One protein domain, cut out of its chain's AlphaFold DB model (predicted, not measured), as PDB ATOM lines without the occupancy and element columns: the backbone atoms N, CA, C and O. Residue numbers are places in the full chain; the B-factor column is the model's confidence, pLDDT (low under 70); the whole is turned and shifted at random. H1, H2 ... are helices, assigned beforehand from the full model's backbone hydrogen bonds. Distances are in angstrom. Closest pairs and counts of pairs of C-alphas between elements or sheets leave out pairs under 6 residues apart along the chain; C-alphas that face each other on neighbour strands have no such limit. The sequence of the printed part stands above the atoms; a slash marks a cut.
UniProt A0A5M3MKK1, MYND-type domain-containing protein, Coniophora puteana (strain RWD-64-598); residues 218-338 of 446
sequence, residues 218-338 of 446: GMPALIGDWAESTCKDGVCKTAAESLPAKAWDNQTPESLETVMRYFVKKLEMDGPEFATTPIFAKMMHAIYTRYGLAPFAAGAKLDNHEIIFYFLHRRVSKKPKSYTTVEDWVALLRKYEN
ATOM      1  N   GLY A 218     131.161  86.684  81.758       97.62
ATOM      2  CA  GLY A 218     130.626  86.679  80.393       97.62
ATOM      3  C   GLY A 218     130.548  88.050  79.705       97.62
ATOM      4  O   GLY A 218     130.107  88.130  78.560       97.62
ATOM      5  N   MET A 219     130.962  89.141  80.363       97.75
ATOM      6  CA  MET A 219     130.925  90.491  79.777       97.75
ATOM      7  C   MET A 219     131.637  90.590  78.412       97.75
ATOM      8  O   MET A 219     131.043  91.157  77.493       97.75
ATOM      9  N   PRO A 220     132.843  90.016  78.210       97.56
ATOM     10  CA  PRO A 220     133.525  90.088  76.921       97.56
ATOM     11  C   PRO A 220     132.744  89.431  75.787       97.56
ATOM     12  O   PRO A 220     132.760  89.954  74.681       97.56
ATOM     13  N   ALA A 221     132.028  88.334  76.054       97.12
ATOM     14  CA  ALA A 221     131.219  87.663  75.041       97.12
ATOM     15  C   ALA A 221     130.057  88.548  74.581       97.12
ATOM     16  O   ALA A 221     129.872  88.746  73.392       97.12
ATOM     17  N   LEU A 222     129.314  89.154  75.515       96.88
ATOM     18  CA  LEU A 222     128.218  90.063  75.163       96.88
ATOM     19  C   LEU A 222     128.701  91.244  74.308       96.88
ATOM     20  O   LEU A 222     128.065  91.591  73.313       96.88
ATOM     21  N   ILE A 223     129.800  91.883  74.718       96.50
ATOM     22  CA  ILE A 223     130.340  93.042  74.000       96.50
ATOM     23  C   ILE A 223     130.945  92.618  72.658       96.50
ATOM     24  O   ILE A 223     130.766  93.336  71.679       96.50
ATOM     25  N   GLY A 224     131.597  91.455  72.583       95.12
ATOM     26  CA  GLY A 224     132.116  90.892  71.336       95.12
ATOM     27  C   GLY A 224     131.015  90.565  70.339       95.12
ATOM     28  O   GLY A 224     131.052  91.045  69.210       95.12
ATOM     29  N   ASP A 225     129.973  89.865  70.781       94.56
ATOM     30  CA  ASP A 225     128.809  89.534  69.960       94.56
ATOM     31  C   ASP A 225     128.101  90.795  69.466       94.56
ATOM     32  O   ASP A 225     127.652  90.856  68.324       94.56
ATOM     33  N   TRP A 226     128.010  91.830  70.305       93.44
ATOM     34  CA  TRP A 226     127.480  93.124  69.886       93.44
ATOM     35  C   TRP A 226     128.396  93.838  68.883       93.44
ATOM     36  O   TRP A 226     127.901  94.429  67.920       93.44
ATOM     37  N   ALA A 227     129.713  93.785  69.088       92.19
ATOM     38  CA  ALA A 227     130.680  94.423  68.206       92.19
ATOM     39  C   ALA A 227     130.658  93.805  66.801       92.19
ATOM     40  O   ALA A 227     130.637  94.535  65.812       92.19
ATOM     41  N   GLU A 228     130.594  92.475  66.733       89.19
ATOM     42  CA  GLU A 228     130.634  91.679  65.502       89.19
ATOM     43  C   GLU A 228     129.272  91.537  64.815       89.19
ATOM     44  O   GLU A 228     129.207  91.138  63.652       89.19
ATOM     45  N   SER A 229     128.176  91.862  65.507       85.56
ATOM     46  CA  SER A 229     126.840  91.725  64.935       85.56
ATOM     47  C   SER A 229     126.638  92.644  63.733       85.56
ATOM     48  O   SER A 229     126.778  93.867  63.810       85.56
ATOM     49  N   THR A 230     126.184  92.052  62.631       78.94
ATOM     50  CA  THR A 230     125.669  92.773  61.461       78.94
ATOM     51  C   THR A 230     124.289  93.388  61.723       78.94
ATOM     52  O   THR A 230     123.904  94.368  61.083       78.94
ATOM     53  N   CYS A 231     123.554  92.867  62.711       76.44
ATOM     54  CA  CYS A 231     122.258  93.374  63.147       76.44
ATOM     55  C   CYS A 231     122.443  94.516  64.154       76.44
ATOM     56  O   CYS A 231     122.427  94.303  65.367       76.44
ATOM     57  N   LYS A 232     122.580  95.749  63.647       69.06
ATOM     58  CA  LYS A 232     122.866  96.948  64.460       69.06
ATOM     59  C   LYS A 232     121.882  97.186  65.614       69.06
ATOM     60  O   LYS A 232     122.304  97.680  66.655       69.06
ATOM     61  N   ASP A 233     120.620  96.787  65.459       73.12
ATOM     62  CA  ASP A 233     119.561  96.891  66.477       73.12
ATOM     63  C   ASP A 233     119.131  95.523  67.040       73.12
ATOM     64  O   ASP A 233     117.978  95.307  67.407       73.12
ATOM     65  N   GLY A 234     120.059  94.563  67.068       85.44
ATOM     66  CA  GLY A 234     119.809  93.199  67.522       85.44
ATOM     67  C   GLY A 234     119.811  93.006  69.043       85.44
ATOM     68  O   GLY A 234     120.095  93.911  69.831       85.44
ATOM     69  N   VAL A 235     119.563  91.755  69.450       91.56
ATOM     70  CA  VAL A 235     119.472  91.310  70.855       91.56
ATOM     71  C   VAL A 235     120.684  91.739  71.688       91.56
ATOM     72  O   VAL A 235     120.512  92.176  72.822       91.56
ATOM     73  N   CYS A 236     121.899  91.661  71.136       93.00
ATOM     74  CA  CYS A 236     123.123  91.999  71.865       93.00
ATOM     75  C   CYS A 236     123.200  93.493  72.216       93.00
ATOM     76  O   CYS A 236     123.595  93.828  73.330       93.00
ATOM     77  N   LYS A 237     122.747  94.388  71.322       92.88
ATOM     78  CA  LYS A 237     122.660  95.828  71.619       92.88
ATOM     79  C   LYS A 237     121.657  96.079  72.739       92.88
ATOM     80  O   LYS A 237     122.004  96.722  73.723       92.88
ATOM     81  N   THR A 238     120.445  95.532  72.627       94.62
ATOM     82  CA  THR A 238     119.410  95.682  73.665       94.62
ATOM     83  C   THR A 238     119.894  95.157  75.016       94.62
ATOM     84  O   THR A 238     119.724  95.822  76.037       94.62
ATOM     85  N   ALA A 239     120.548  93.995  75.030       95.69
ATOM     86  CA  ALA A 239     121.135  93.424  76.234       95.69
ATOM     87  C   ALA A 239     122.189  94.366  76.834       95.69
ATOM     88  O   ALA A 239     122.099  94.698  78.016       95.69
ATOM     89  N   ALA A 240     123.113  94.871  76.016       95.12
ATOM     90  CA  ALA A 240     124.157  95.797  76.435       95.12
ATOM     91  C   ALA A 240     123.603  97.140  76.965       95.12
ATOM     92  O   ALA A 240     124.104  97.661  77.962       95.12
ATOM     93  N   GLU A 241     122.533  97.672  76.363       94.44
ATOM     94  CA  GLU A 241     121.832  98.886  76.816       94.44
ATOM     95  C   GLU A 241     121.068  98.674  78.130       94.44
ATOM     96  O   GLU A 241     120.936  99.603  78.930       94.44
ATOM     97  N   SER A 242     120.579  97.453  78.359       94.38
ATOM     98  CA  SER A 242     119.794  97.081  79.539       94.38
ATOM     99  C   SER A 242     120.634  96.717  80.768       94.38
ATOM    100  O   SER A 242     120.070  96.476  81.840       94.38
ATOM    101  N   LEU A 243     121.968  96.665  80.643       94.88
ATOM    102  CA  LEU A 243     122.845  96.259  81.738       94.88
ATOM    103  C   LEU A 243     122.686  97.196  82.948       94.88
ATOM    104  O   LEU A 243     122.977  98.392  82.853       94.88
ATOM    105  N   PRO A 244     122.285  96.678  84.123       93.75
ATOM    106  CA  PRO A 244     122.273  97.482  85.337       93.75
ATOM    107  C   PRO A 244     123.710  97.790  85.772       93.75
ATOM    108  O   PRO A 244     124.631  97.041  85.462       93.75
ATOM    109  N   ALA A 245     123.911  98.830  86.585       92.25
ATOM    110  CA  ALA A 245     125.251  99.214  87.047       92.25
ATOM    111  C   ALA A 245     126.035  98.028  87.652       92.25
ATOM    112  O   ALA A 245     127.186  97.805  87.288       92.25
ATOM    113  N   LYS A 246     125.382  97.210  88.489       94.94
ATOM    114  CA  LYS A 246     125.960  96.007  89.123       94.94
ATOM    115  C   LYS A 246     126.452  94.912  88.161       94.94
ATOM    116  O   LYS A 246     127.137  93.987  88.587       94.94
ATOM    117  N   ALA A 247     126.096  94.978  86.877       95.69
ATOM    118  CA  ALA A 247     126.644  94.083  85.856       95.69
ATOM    119  C   ALA A 247     128.153  94.275  85.671       95.69
ATOM    120  O   ALA A 247     128.857  93.342  85.302       95.69
ATOM    121  N   TRP A 248     128.639  95.485  85.941       96.06
ATOM    122  CA  TRP A 248     130.046  95.840  85.828       96.06
ATOM    123  C   TRP A 248     130.854  95.475  87.064       96.06
ATOM    124  O   TRP A 248     132.044  95.762  87.081       96.06
ATOM    125  N   ASP A 249     130.251  94.882  88.093       94.88
ATOM    126  CA  ASP A 249     130.969  94.423  89.279       94.88
ATOM    127  C   ASP A 249     131.771  93.144  88.944       94.88
ATOM    128  O   ASP A 249     131.434  92.415  88.008       94.88
ATOM    129  N   ASN A 250     132.831  92.869  89.711       93.06
ATOM    130  CA  ASN A 250     133.642  91.640  89.638       93.06
ATOM    131  C   ASN A 250     134.318  91.336  88.283       93.06
ATOM    132  O   ASN A 250     134.647  90.185  88.004       93.06
ATOM    133  N   GLN A 251     134.562  92.340  87.440       96.81
ATOM    134  CA  GLN A 251     135.319  92.149  86.202       96.81
ATOM    135  C   GLN A 251     136.816  92.057  86.504       96.81
ATOM    136  O   GLN A 251     137.372  92.896  87.216       96.81
ATOM    137  N   THR A 252     137.474  91.038  85.950       96.56
ATOM    138  CA  THR A 252     138.929  90.880  86.058       96.56
ATOM    139  C   THR A 252     139.656  91.806  85.073       96.56
ATOM    140  O   THR A 252     139.044  92.269  84.102       96.56
ATOM    141  N   PRO A 253     140.962  92.069  85.269       97.12
ATOM    142  CA  PRO A 253     141.766  92.807  84.297       97.12
ATOM    143  C   PRO A 253     141.700  92.216  82.881       97.12
ATOM    144  O   PRO A 253     141.546  92.964  81.921       97.12
ATOM    145  N   GLU A 254     141.733  90.889  82.749       95.19
ATOM    146  CA  GLU A 254     141.674  90.183  81.462       95.19
ATOM    147  C   GLU A 254     140.299  90.333  80.792       95.19
ATOM    148  O   GLU A 254     140.212  90.537  79.577       95.19
ATOM    149  N   SER A 255     139.218  90.279  81.584       96.19
ATOM    150  CA  SER A 255     137.856  90.548  81.101       96.19
ATOM    151  C   SER A 255     137.754  91.971  80.547       96.19
ATOM    152  O   SER A 255     137.330  92.170  79.407       96.19
ATOM    153  N   LEU A 256     138.209  92.967  81.315       97.88
ATOM    154  CA  LEU A 256     138.171  94.371  80.905       97.88
ATOM    155  C   LEU A 256     139.041  94.635  79.677       97.88
ATOM    156  O   LEU A 256     138.595  95.330  78.770       97.88
ATOM    157  N   GLU A 257     140.239  94.054  79.604       96.50
ATOM    158  CA  GLU A 257     141.091  94.164  78.420       96.50
ATOM    159  C   GLU A 257     140.372  93.635  77.170       96.50
ATOM    160  O   GLU A 257     140.353  94.302  76.135       96.50
ATOM    161  N   THR A 258     139.715  92.478  77.276       96.12
ATOM    162  CA  THR A 258     138.979  91.868  76.160       96.12
ATOM    163  C   THR A 258     137.762  92.707  75.755       96.12
ATOM    164  O   THR A 258     137.555  92.966  74.571       96.12
ATOM    165  N   VAL A 259     136.989  93.212  76.723       97.69
ATOM    166  CA  VAL A 259     135.888  94.163  76.478       97.69
ATOM    167  C   VAL A 259     136.391  95.400  75.730       97.69
ATOM    168  O   VAL A 259     135.779  95.842  74.758       97.69
ATOM    169  N   MET A 260     137.534  95.943  76.146       97.69
ATOM    170  CA  MET A 260     138.138  97.113  75.516       97.69
ATOM    171  C   MET A 260     138.625  96.826  74.090       97.69
ATOM    172  O   MET A 260     138.450  97.677  73.220       97.69
ATOM    173  N   ARG A 261     139.151  95.628  73.805       96.06
ATOM    174  CA  ARG A 261     139.468  95.203  72.427       96.06
ATOM    175  C   ARG A 261     138.223  95.189  71.541       96.06
ATOM    176  O   ARG A 261     138.259  95.713  70.433       96.06
ATOM    177  N   TYR A 262     137.102  94.669  72.038       96.31
ATOM    178  CA  TYR A 262     135.853  94.677  71.272       96.31
ATOM    179  C   TYR A 262     135.275  96.079  71.072       96.31
ATOM    180  O   TYR A 262     134.677  96.347  70.035       96.31
ATOM    181  N   PHE A 263     135.505  97.007  72.000       96.94
ATOM    182  CA  PHE A 263     135.180  98.416  71.778       96.94
ATOM    183  C   PHE A 263     136.010  99.059  70.666       96.94
ATOM    184  O   PHE A 263     135.447  99.817  69.881       96.94
ATOM    185  N   VAL A 264     137.307  98.746  70.570       95.75
ATOM    186  CA  VAL A 264     138.130  99.167  69.421       95.75
ATOM    187  C   VAL A 264     137.551  98.602  68.132       95.75
ATOM    188  O   VAL A 264     137.218  99.371  67.239       95.75
ATOM    189  N   LYS A 265     137.315  97.286  68.077       94.25
ATOM    190  CA  LYS A 265     136.714  96.631  66.906       94.25
ATOM    191  C   LYS A 265     135.386  97.279  66.507       94.25
ATOM    192  O   LYS A 265     135.105  97.481  65.330       94.25
ATOM    193  N   LYS A 266     134.567  97.660  67.491       93.19
ATOM    194  CA  LYS A 266     133.297  98.342  67.235       93.19
ATOM    195  C   LYS A 266     133.487  99.748  66.664       93.19
ATOM    196  O   LYS A 266     132.735 100.118  65.771       93.19
ATOM    197  N   LEU A 267     134.486 100.503  67.121       93.12
ATOM    198  CA  LEU A 267     134.848 101.800  66.531       93.12
ATOM    199  C   LEU A 267     135.345 101.657  65.090       93.12
ATOM    200  O   LEU A 267     134.978 102.466  64.246       93.12
ATOM    201  N   GLU A 268     136.129 100.622  64.797       91.56
ATOM    202  CA  GLU A 268     136.603 100.338  63.439       91.56
ATOM    203  C   GLU A 268     135.445  99.998  62.491       91.56
ATOM    204  O   GLU A 268     135.415 100.463  61.352       91.56
ATOM    205  N   MET A 269     134.475  99.207  62.965       90.38
ATOM    206  CA  MET A 269     133.332  98.765  62.161       90.38
ATOM    207  C   MET A 269     132.244  99.834  61.996       90.38
ATOM    208  O   MET A 269     131.706  99.998  60.900       90.38
ATOM    209  N   ASP A 270     131.886 100.540  63.072       90.50
ATOM    210  CA  ASP A 270     130.770 101.494  63.076       90.50
ATOM    211  C   ASP A 270     131.214 102.947  62.851       90.50
ATOM    212  O   ASP A 270     130.365 103.797  62.577       90.50
ATOM    213  N   GLY A 271     132.514 103.230  62.935       89.50
ATOM    214  CA  GLY A 271     133.084 104.565  62.799       89.50
ATOM    215  C   GLY A 271     133.261 105.311  64.131       89.50
ATOM    216  O   GLY A 271     132.760 104.897  65.185       89.50
ATOM    217  N   PRO A 272     133.985 106.446  64.112       86.12
ATOM    218  CA  PRO A 272     134.306 107.221  65.310       86.12
ATOM    219  C   PRO A 272     133.076 107.825  66.001       86.12
ATOM    220  O   PRO A 272     133.137 108.113  67.197       86.12
ATOM    221  N   GLU A 273     131.956 107.988  65.292       88.31
ATOM    222  CA  GLU A 273     130.697 108.500  65.841       88.31
ATOM    223  C   GLU A 273     130.130 107.559  66.917       88.31
ATOM    224  O   GLU A 273     129.438 108.001  67.836       88.31
ATOM    225  N   PHE A 274     130.468 106.264  66.870       91.19
ATOM    226  CA  PHE A 274     130.091 105.314  67.916       91.19
ATOM    227  C   PHE A 274     130.611 105.740  69.299       91.19
ATOM    228  O   PHE A 274     129.898 105.598  70.300       91.19
ATOM    229  N   ALA A 275     131.808 106.341  69.358       91.38
ATOM    230  CA  ALA A 275     132.412 106.811  70.603       91.38
ATOM    231  C   ALA A 275     131.542 107.845  71.328       91.38
ATOM    232  O   ALA A 275     131.653 107.986  72.542       91.38
ATOM    233  N   THR A 276     130.685 108.584  70.618       89.25
ATOM    234  CA  THR A 276     129.850 109.639  71.213       89.25
ATOM    235  C   THR A 276     128.438 109.178  71.556       89.25
ATOM    236  O   THR A 276     127.628 109.967  72.054       89.25
ATOM    237  N   THR A 277     128.141 107.891  71.363       92.62
ATOM    238  CA  THR A 277     126.843 107.315  71.711       92.62
ATOM    239  C   THR A 277     126.631 107.241  73.230       92.62
ATOM    240  O   THR A 277     127.576 107.003  73.993       92.62
ATOM    241  N   PRO A 278     125.379 107.380  73.713       93.44
ATOM    242  CA  PRO A 278     125.079 107.251  75.138       93.44
ATOM    243  C   PRO A 278     125.451 105.885  75.721       93.44
ATOM    244  O   PRO A 278     125.868 105.816  76.874       93.44
ATOM    245  N   ILE A 279     125.312 104.801  74.950       94.00
ATOM    246  CA  ILE A 279     125.693 103.459  75.402       94.00
ATOM    247  C   ILE A 279     127.199 103.380  75.670       94.00
ATOM    248  O   ILE A 279     127.591 102.977  76.763       94.00
ATOM    249  N   PHE A 280     128.037 103.842  74.738       95.56
ATOM    250  CA  PHE A 280     129.486 103.824  74.918       95.56
ATOM    251  C   PHE A 280     129.909 104.671  76.125       95.56
ATOM    252  O   PHE A 280     130.647 104.201  76.992       95.56
ATOM    253  N   ALA A 281     129.359 105.884  76.254       95.94
ATOM    254  CA  ALA A 281     129.631 106.763  77.391       95.94
ATOM    255  C   ALA A 281     129.245 106.132  78.741       95.94
ATOM    256  O   ALA A 281     130.029 106.196  79.689       95.94
ATOM    257  N   LYS A 282     128.077 105.477  78.826       96.25
ATOM    258  CA  LYS A 282     127.639 104.750  80.031       96.25
ATOM    259  C   LYS A 282     128.619 103.645  80.412       96.25
ATOM    260  O   LYS A 282     128.944 103.506  81.588       96.25
ATOM    261  N   MET A 283     129.107 102.876  79.439       97.00
ATOM    262  CA  MET A 283     130.060 101.790  79.690       97.00
ATOM    263  C   MET A 283     131.416 102.322  80.152       97.00
ATOM    264  O   MET A 283     131.964 101.835  81.137       97.00
ATOM    265  N   MET A 284     131.929 103.369  79.503       97.44
ATOM    266  CA  MET A 284     133.184 104.004  79.907       97.44
ATOM    267  C   MET A 284     133.099 104.582  81.326       97.44
ATOM    268  O   MET A 284     133.984 104.342  82.150       97.44
ATOM    269  N   HIS A 285     132.001 105.273  81.645       96.69
ATOM    270  CA  HIS A 285     131.731 105.779  82.992       96.69
ATOM    271  C   HIS A 285     131.618 104.647  84.021       96.69
ATOM    272  O   HIS A 285     132.187 104.752  85.110       96.69
ATOM    273  N   ALA A 286     130.951 103.540  83.675       96.81
ATOM    274  CA  ALA A 286     130.811 102.380  84.551       96.81
ATOM    275  C   ALA A 286     132.155 101.699  84.848       96.81
ATOM    276  O   ALA A 286     132.404 101.354  86.008       96.81
ATOM    277  N   ILE A 287     133.021 101.553  83.835       97.50
ATOM    278  CA  ILE A 287     134.384 101.024  83.986       97.50
ATOM    279  C   ILE A 287     135.201 101.953  84.886       97.50
ATOM    280  O   ILE A 287     135.768 101.505  85.881       97.50
ATOM    281  N   TYR A 288     135.223 103.254  84.596       97.31
ATOM    282  CA  TYR A 288     136.002 104.211  85.382       97.31
ATOM    283  C   TYR A 288     135.561 104.289  86.843       97.31
ATOM    284  O   TYR A 288     136.396 104.262  87.742       97.31
ATOM    285  N   THR A 289     134.254 104.339  87.095       96.00
ATOM    286  CA  THR A 289     133.714 104.470  88.456       96.00
ATOM    287  C   THR A 289     134.091 103.282  89.346       96.00
ATOM    288  O   THR A 289     134.221 103.443  90.556       96.00
ATOM    289  N   ARG A 290     134.291 102.092  88.763       96.69
ATOM    290  CA  ARG A 290     134.614 100.857  89.499       96.69
ATOM    291  C   ARG A 290     136.102 100.548  89.562       96.69
ATOM    292  O   ARG A 290     136.588 100.098  90.591       96.69
ATOM    293  N   TYR A 291     136.807 100.775  88.460       97.38
ATOM    294  CA  TYR A 291     138.174 100.292  88.259       97.38
ATOM    295  C   TYR A 291     139.195 101.429  88.112       97.38
ATOM    296  O   TYR A 291     140.398 101.188  87.994       97.38
ATOM    297  N   GLY A 292     138.738 102.683  88.120       96.75
ATOM    298  CA  GLY A 292     139.584 103.859  87.975       96.75
ATOM    299  C   GLY A 292     140.276 103.924  86.614       96.75
ATOM    300  O   GLY A 292     139.706 103.595  85.576       96.75
ATOM    301  N   LEU A 293     141.524 104.396  86.616       97.19
ATOM    302  CA  LEU A 293     142.311 104.634  85.398       97.19
ATOM    303  C   LEU A 293     143.022 103.390  84.856       97.19
ATOM    304  O   LEU A 293     143.457 103.410  83.704       97.19
ATOM    305  N   ALA A 294     143.162 102.331  85.658       97.62
ATOM    306  CA  ALA A 294     143.979 101.174  85.302       97.62
ATOM    307  C   ALA A 294     143.532 100.489  83.992       97.62
ATOM    308  O   ALA A 294     144.398 100.268  83.141       97.62
ATOM    309  N   PRO A 295     142.225 100.248  83.742       98.00
ATOM    310  CA  PRO A 295     141.788  99.673  82.470       98.00
ATOM    311  C   PRO A 295     142.143 100.564  81.280       98.00
ATOM    312  O   PRO A 295     142.662 100.077  80.285       98.00
ATOM    313  N   PHE A 296     141.965 101.884  81.391       97.62
ATOM    314  CA  PHE A 296     142.297 102.833  80.320       97.62
ATOM    315  C   PHE A 296     143.798 102.871  80.009       97.62
ATOM    316  O   PHE A 296     144.180 102.990  78.847       97.62
ATOM    317  N   ALA A 297     144.651 102.733  81.028       96.19
ATOM    318  CA  ALA A 297     146.097 102.643  80.848       96.19
ATOM    319  C   ALA A 297     146.515 101.359  80.109       96.19
ATOM    320  O   ALA A 297     147.382 101.416  79.237       96.19
ATOM    321  N   ALA A 298     145.890 100.219  80.428       95.50
ATOM    322  CA  ALA A 298     146.089  98.969  79.693       95.50
ATOM    323  C   ALA A 298     145.552  99.084  78.255       95.50
ATOM    324  O   ALA A 298     146.265  98.804  77.291       95.50
ATOM    325  N   GLY A 299     144.337  99.620  78.117       95.88
ATOM    326  CA  GLY A 299     143.647  99.863  76.854       95.88
ATOM    327  C   GLY A 299     144.413 100.741  75.868       95.88
ATOM    328  O   GLY A 299     144.318 100.550  74.661       95.88
ATOM    329  N   ALA A 300     145.215 101.685  76.365       94.81
ATOM    330  CA  ALA A 300     146.011 102.600  75.548       94.81
ATOM    331  C   ALA A 300     147.048 101.906  74.640       94.81
ATOM    332  O   ALA A 300     147.609 102.559  73.758       94.81
ATOM    333  N   LYS A 301     147.318 100.616  74.873       91.69
ATOM    334  CA  LYS A 301     148.267  99.792  74.113       91.69
ATOM    335  C   LYS A 301     147.586  98.795  73.170       91.69
ATOM    336  O   LYS A 301     148.286  98.014  72.535       91.69
ATOM    337  N   LEU A 302     146.252  98.768  73.131       91.38
ATOM    338  CA  LEU A 302     145.508  97.746  72.394       91.38
ATOM    339  C   LEU A 302     145.539  97.951  70.887       91.38
ATOM    340  O   LEU A 302     145.571  96.960  70.166       91.38
ATOM    341  N   ASP A 303     145.528  99.206  70.441       90.50
ATOM    342  CA  ASP A 303     145.455  99.536  69.027       90.50
ATOM    343  C   ASP A 303     146.235 100.807  68.675       90.50
ATOM    344  O   ASP A 303     146.338 101.750  69.470       90.50
ATOM    345  N   ASN A 304     146.835 100.797  67.486       85.88
ATOM    346  CA  ASN A 304     147.733 101.834  66.983       85.88
ATOM    347  C   ASN A 304     147.041 102.879  66.088       85.88
ATOM    348  O   ASN A 304     147.694 103.849  65.688       85.88
ATOM    349  N   HIS A 305     145.747 102.732  65.810       82.94
ATOM    350  CA  HIS A 305     144.918 103.686  65.072       82.94
ATOM    351  C   HIS A 305     143.852 104.318  65.985       82.94
ATOM    352  O   HIS A 305     143.753 105.549  66.074       82.94
ATOM    353  N   GLU A 306     143.115 103.500  66.734       90.81
ATOM    354  CA  GLU A 306     142.065 103.906  67.666       90.81
ATOM    355  C   GLU A 306     142.606 104.178  69.072       90.81
ATOM    356  O   GLU A 306     142.503 103.396  70.017       90.81
ATOM    357  N   ILE A 307     143.142 105.385  69.242       92.94
ATOM    358  CA  ILE A 307     143.814 105.813  70.477       92.94
ATOM    359  C   ILE A 307     142.846 106.265  71.586       92.94
ATOM    360  O   ILE A 307     143.231 107.015  72.490       92.94
ATOM    361  N   ILE A 308     141.576 105.855  71.531       95.50
ATOM    362  CA  ILE A 308     140.515 106.352  72.417       95.50
ATOM    363  C   ILE A 308     140.845 106.143  73.894       95.50
ATOM    364  O   ILE A 308     140.671 107.047  74.709       95.50
ATOM    365  N   PHE A 309     141.409 104.993  74.254       96.62
ATOM    366  CA  PHE A 309     141.753 104.709  75.644       96.62
ATOM    367  C   PHE A 309     142.972 105.492  76.117       96.62
ATOM    368  O   PHE A 309     142.999 105.929  77.266       96.62
ATOM    369  N   TYR A 310     143.928 105.769  75.226       95.50
ATOM    370  CA  TYR A 310     145.014 106.698  75.520       95.50
ATOM    371  C   TYR A 310     144.481 108.113  75.776       95.50
ATOM    372  O   TYR A 310     144.836 108.745  76.775       95.50
ATOM    373  N   PHE A 311     143.576 108.587  74.914       95.62
ATOM    374  CA  PHE A 311     142.894 109.870  75.074       95.62
ATOM    375  C   PHE A 311     142.160 109.957  76.419       95.62
ATOM    376  O   PHE A 311     142.393 110.897  77.186       95.62
ATOM    377  N   LEU A 312     141.330 108.961  76.740       96.44
ATOM    378  CA  LEU A 312     140.569 108.903  77.988       96.44
ATOM    379  C   LEU A 312     141.501 108.863  79.203       96.44
ATOM    380  O   LEU A 312     141.365 109.696  80.099       96.44
ATOM    381  N   HIS A 313     142.508 107.987  79.201       96.69
ATOM    382  CA  HIS A 313     143.499 107.903  80.274       96.69
ATOM    383  C   HIS A 313     144.175 109.261  80.535       96.69
ATOM    384  O   HIS A 313     144.233 109.731  81.675       96.69
ATOM    385  N   ARG A 314     144.644 109.946  79.484       95.12
ATOM    386  CA  ARG A 314     145.331 111.244  79.605       95.12
ATOM    387  C   ARG A 314     144.407 112.370  80.064       95.12
ATOM    388  O   ARG A 314     144.830 113.225  80.840       95.12
ATOM    389  N   ARG A 315     143.163 112.416  79.585       94.44
ATOM    390  CA  ARG A 315     142.228 113.500  79.930       94.44
ATOM    391  C   ARG A 315     141.658 113.338  81.330       94.44
ATOM    392  O   ARG A 315     141.649 114.307  82.091       94.44
ATOM    393  N   VAL A 316     141.266 112.122  81.691       95.69
ATOM    394  CA  VAL A 316     140.699 111.831  83.008       95.69
ATOM    395  C   VAL A 316     141.762 111.942  84.104       95.69
ATOM    396  O   VAL A 316     141.489 112.551  85.134       95.69
ATOM    397  N   SER A 317     143.001 111.488  83.868       95.50
ATOM    398  CA  SER A 317     144.099 111.637  84.847       95.50
ATOM    399  C   SER A 317     144.426 113.092  85.197       95.50
ATOM    400  O   SER A 317     144.745 113.387  86.346       95.50
ATOM    401  N   LYS A 318     144.300 114.024  84.243       94.06
ATOM    402  CA  LYS A 318     144.526 115.458  84.489       94.06
ATOM    403  C   LYS A 318     143.401 116.128  85.279       94.06
ATOM    404  O   LYS A 318     143.654 117.111  85.973       94.06
ATOM    405  N   LYS A 319     142.157 115.667  85.126       92.25
ATOM    406  CA  LYS A 319     140.962 116.302  85.710       92.25
ATOM    407  C   LYS A 319     139.957 115.263  86.226       92.25
ATOM    408  O   LYS A 319     138.817 115.241  85.767       92.25
ATOM    409  N   PRO A 320     140.321 114.424  87.209       89.81
ATOM    410  CA  PRO A 320     139.488 113.288  87.619       89.81
ATOM    411  C   PRO A 320     138.127 113.708  88.192       89.81
ATOM    412  O   PRO A 320     137.142 112.995  88.029       89.81
ATOM    413  N   LYS A 321     138.047 114.892  88.817       92.00
ATOM    414  CA  LYS A 321     136.806 115.445  89.391       92.00
ATOM    415  C   LYS A 321     135.828 116.004  88.348       92.00
ATOM    416  O   LYS A 321     134.721 116.370  88.714       92.00
ATOM    417  N   SER A 322     136.237 116.113  87.084       93.25
ATOM    418  CA  SER A 322     135.415 116.687  86.010       93.25
ATOM    419  C   SER A 322     134.557 115.659  85.270       93.25
ATOM    420  O   SER A 322     133.852 116.049  84.349       93.25
ATOM    421  N   TYR A 323     134.651 114.372  85.618       94.00
ATOM    422  CA  TYR A 323     134.024 113.277  84.871       94.00
ATOM    423  C   TYR A 323     133.238 112.344  85.800       94.00
ATOM    424  O   TYR A 323     133.560 111.160  85.923       94.00
ATOM    425  N   THR A 324     132.248 112.893  86.506       94.00
ATOM    426  CA  THR A 324     131.493 112.179  87.549       94.00
ATOM    427  C   THR A 324     130.159 111.630  87.054       94.00
ATOM    428  O   THR A 324     129.656 110.670  87.638       94.00
ATOM    429  N   THR A 325     129.609 112.183  85.972       95.06
ATOM    430  CA  THR A 325     128.316 111.799  85.379       95.06
ATOM    431  C   THR A 325     128.473 111.243  83.965       95.06
ATOM    432  O   THR A 325     129.491 111.470  83.313       95.06
ATOM    433  N   VAL A 326     127.463 110.536  83.451       94.44
ATOM    434  CA  VAL A 326     127.480 110.013  82.071       94.44
ATOM    435  C   VAL A 326     127.557 111.158  81.056       94.44
ATOM    436  O   VAL A 326     128.247 111.054  80.043       94.44
ATOM    437  N   GLU A 327     126.903 112.278  81.343       95.31
ATOM    438  CA  GLU A 327     126.884 113.481  80.515       95.31
ATOM    439  C   GLU A 327     128.284 114.101  80.382       95.31
ATOM    440  O   GLU A 327     128.672 114.507  79.281       95.31
ATOM    441  N   ASP A 328     129.083 114.094  81.457       95.69
ATOM    442  CA  ASP A 328     130.484 114.530  81.404       95.69
ATOM    443  C   ASP A 328     131.309 113.648  80.459       95.69
ATOM    444  O   ASP A 328     132.163 114.142  79.715       95.69
ATOM    445  N   TRP A 329     131.044 112.337  80.461       96.12
ATOM    446  CA  TRP A 329     131.705 111.383  79.570       96.12
ATOM    447  C   TRP A 329     131.293 111.590  78.117       96.12
ATOM    448  O   TRP A 329     132.165 111.620  77.252       96.12
ATOM    449  N   VAL A 330     130.009 111.829  77.830       94.88
ATOM    450  CA  VAL A 330     129.550 112.201  76.477       94.88
ATOM    451  C   VAL A 330     130.273 113.463  75.994       94.88
ATOM    452  O   VAL A 330     130.789 113.502  74.875       94.88
ATOM    453  N   ALA A 331     130.370 114.494  76.839       94.12
ATOM    454  CA  ALA A 331     131.074 115.729  76.502       94.12
ATOM    455  C   ALA A 331     132.585 115.518  76.292       94.12
ATOM    456  O   ALA A 331     133.184 116.174  75.436       94.12
ATOM    457  N   LEU A 332     133.212 114.613  77.052       95.19
ATOM    458  CA  LEU A 332     134.607 114.216  76.860       95.19
ATOM    459  C   LEU A 332     134.804 113.479  75.531       95.19
ATOM    460  O   LEU A 332     135.712 113.820  74.775       95.19
ATOM    461  N   LEU A 333     133.949 112.505  75.233       94.81
ATOM    462  CA  LEU A 333     134.043 111.656  74.048       94.81
ATOM    463  C   LEU A 333     133.831 112.448  72.754       94.81
ATOM    464  O   LEU A 333     134.554 112.229  71.791       94.81
ATOM    465  N   ARG A 334     132.972 113.476  72.742       93.12
ATOM    466  CA  ARG A 334     132.862 114.412  71.598       93.12
ATOM    467  C   ARG A 334     134.170 115.131  71.264       93.12
ATOM    468  O   ARG A 334     134.392 115.557  70.133       93.12
ATOM    469  N   LYS A 335     135.076 115.281  72.231       93.50
ATOM    470  CA  LYS A 335     136.396 115.864  71.958       93.50
ATOM    471  C   LYS A 335     137.324 114.876  71.249       93.50
ATOM    472  O   LYS A 335     138.192 115.327  70.511       93.50
ATOM    473  N   TYR A 336     137.116 113.566  71.404       93.06
ATOM    474  CA  TYR A 336     137.913 112.536  70.730       93.06
ATOM    475  C   TYR A 336     137.838 112.639  69.196       93.06
ATOM    476  O   TYR A 336     138.851 112.483  68.509       93.06
ATOM    477  N   GLU A 337     136.671 112.994  68.649       88.25
ATOM    478  CA  GLU A 337     136.473 113.241  67.208       88.25
ATOM    479  C   GLU A 337     137.410 114.338  66.667       88.25
ATOM    480  O   GLU A 337     137.843 114.319  65.510       88.25
ATOM    481  N   ASN A 338     137.786 115.276  67.539       91.00
ATOM    482  CA  ASN A 338     138.631 116.420  67.220       91.00
ATOM    483  C   ASN A 338     140.128 116.155  67.432       91.00
ATOM    484  O   ASN A 338     140.935 117.078  67.261       91.00
TER     485      ASN A 338
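What this domain is: This is residues 218 to 338 of the 446 residues of the protein "MYND-type domain-containing protein" of Coniophora puteana (strain RWD-64-598) (UniProt A0A5M3MKK1). A compact body of helices has the longest one, H4, in its middle, with H1 side by side with it on one side and the short helical hairpin of H7 and H8 on another. H6 also lies near the middle, with H9 packed on it about perpendicular; H2 packs on H1 toward one end of the longest axis, the short H3 packs on H6, and the short H5 packs on H9. The printed part has 121 residues with nine named helices, H1 to H9 in chain order, and no named strand; its class is all helix. It is compact, with a radius of gyration of the C-alphas of 13.2 A, and spans 37 by 31 by 26 A.

How they stand to each other: H1, residues 218 to 228, touches H2, residues 235 to 241, at a steep tilt of 65 degrees, opposite ways; their closest C-alphas, Trp 226 and Cys 236, are 4.9 A apart. H1 also touches the hub, H4, residues 253 to 270, at a shallow tilt of 13 degrees, the same way, with the C-alphas of Pro 220 and Val 259 closest at 4.7 A. H3, residues 245 to 248, touches residues 286 to 290 alone of H6, residues 278 to 291; the closest C-alphas, Trp 248 and Ala 286, are 6.7 A apart. H4 touches H5, residues 272 to 276, only at the corner, with C-alphas 267 and 274 closest at 6.1 A. With residues 253 to 261 alone, H4 touches H7, residues 294 to 299, at a steep tilt of 43 degrees; C-alphas 260 and 299 are closest, 6.3 A. H7 and H8, residues 308 to 318, form a hairpin at 32 degrees, with C-alphas 296 and 309 closest at 5.1 A. H9, residues 326 to 336, touches H6 about perpendicular, at 74 degrees, with C-alphas 281 and 329 closest at 5.5 A, and H5, with C-alphas 276 and 333 closest at 5.4 A. H4 and H6 are near each other; H2 and H8 are apart. Every O i to N i+4 pair is within hydrogen-bond range in H1, H2, H4, H6 and H7, and H3 is too short for such a pair; in H5 0 of 1 is within range, beside 2 of 2 O i to N i+3 pairs, in H9 5 of 7 O i to N i+4 pairs are, and in H8 not every O i to N i+4 pair is. In H8, that is, 6 of 7 such pairs are within range.

Where its parts are: H1 begins at C-alpha 218 at (130.626, 86.679, 80.393) and is 15.7 A long from first to last C-alpha. H4 measures 25.4 A, from (141.766, 92.807, 84.297) at Pro 253, and H6 19.8 A. H8 and H9 are 15.6 A each; H9 ends at C-alpha 336 at (137.913, 112.536, 70.730).

The domain as a whole: The two C-alphas farthest apart, those of Cys 231 and Lys 318, are 37.9 A apart. The printed part has no cut, and no link is long. The mean pLDDT of the printed part is 93.6, and residue 232 alone is under 70.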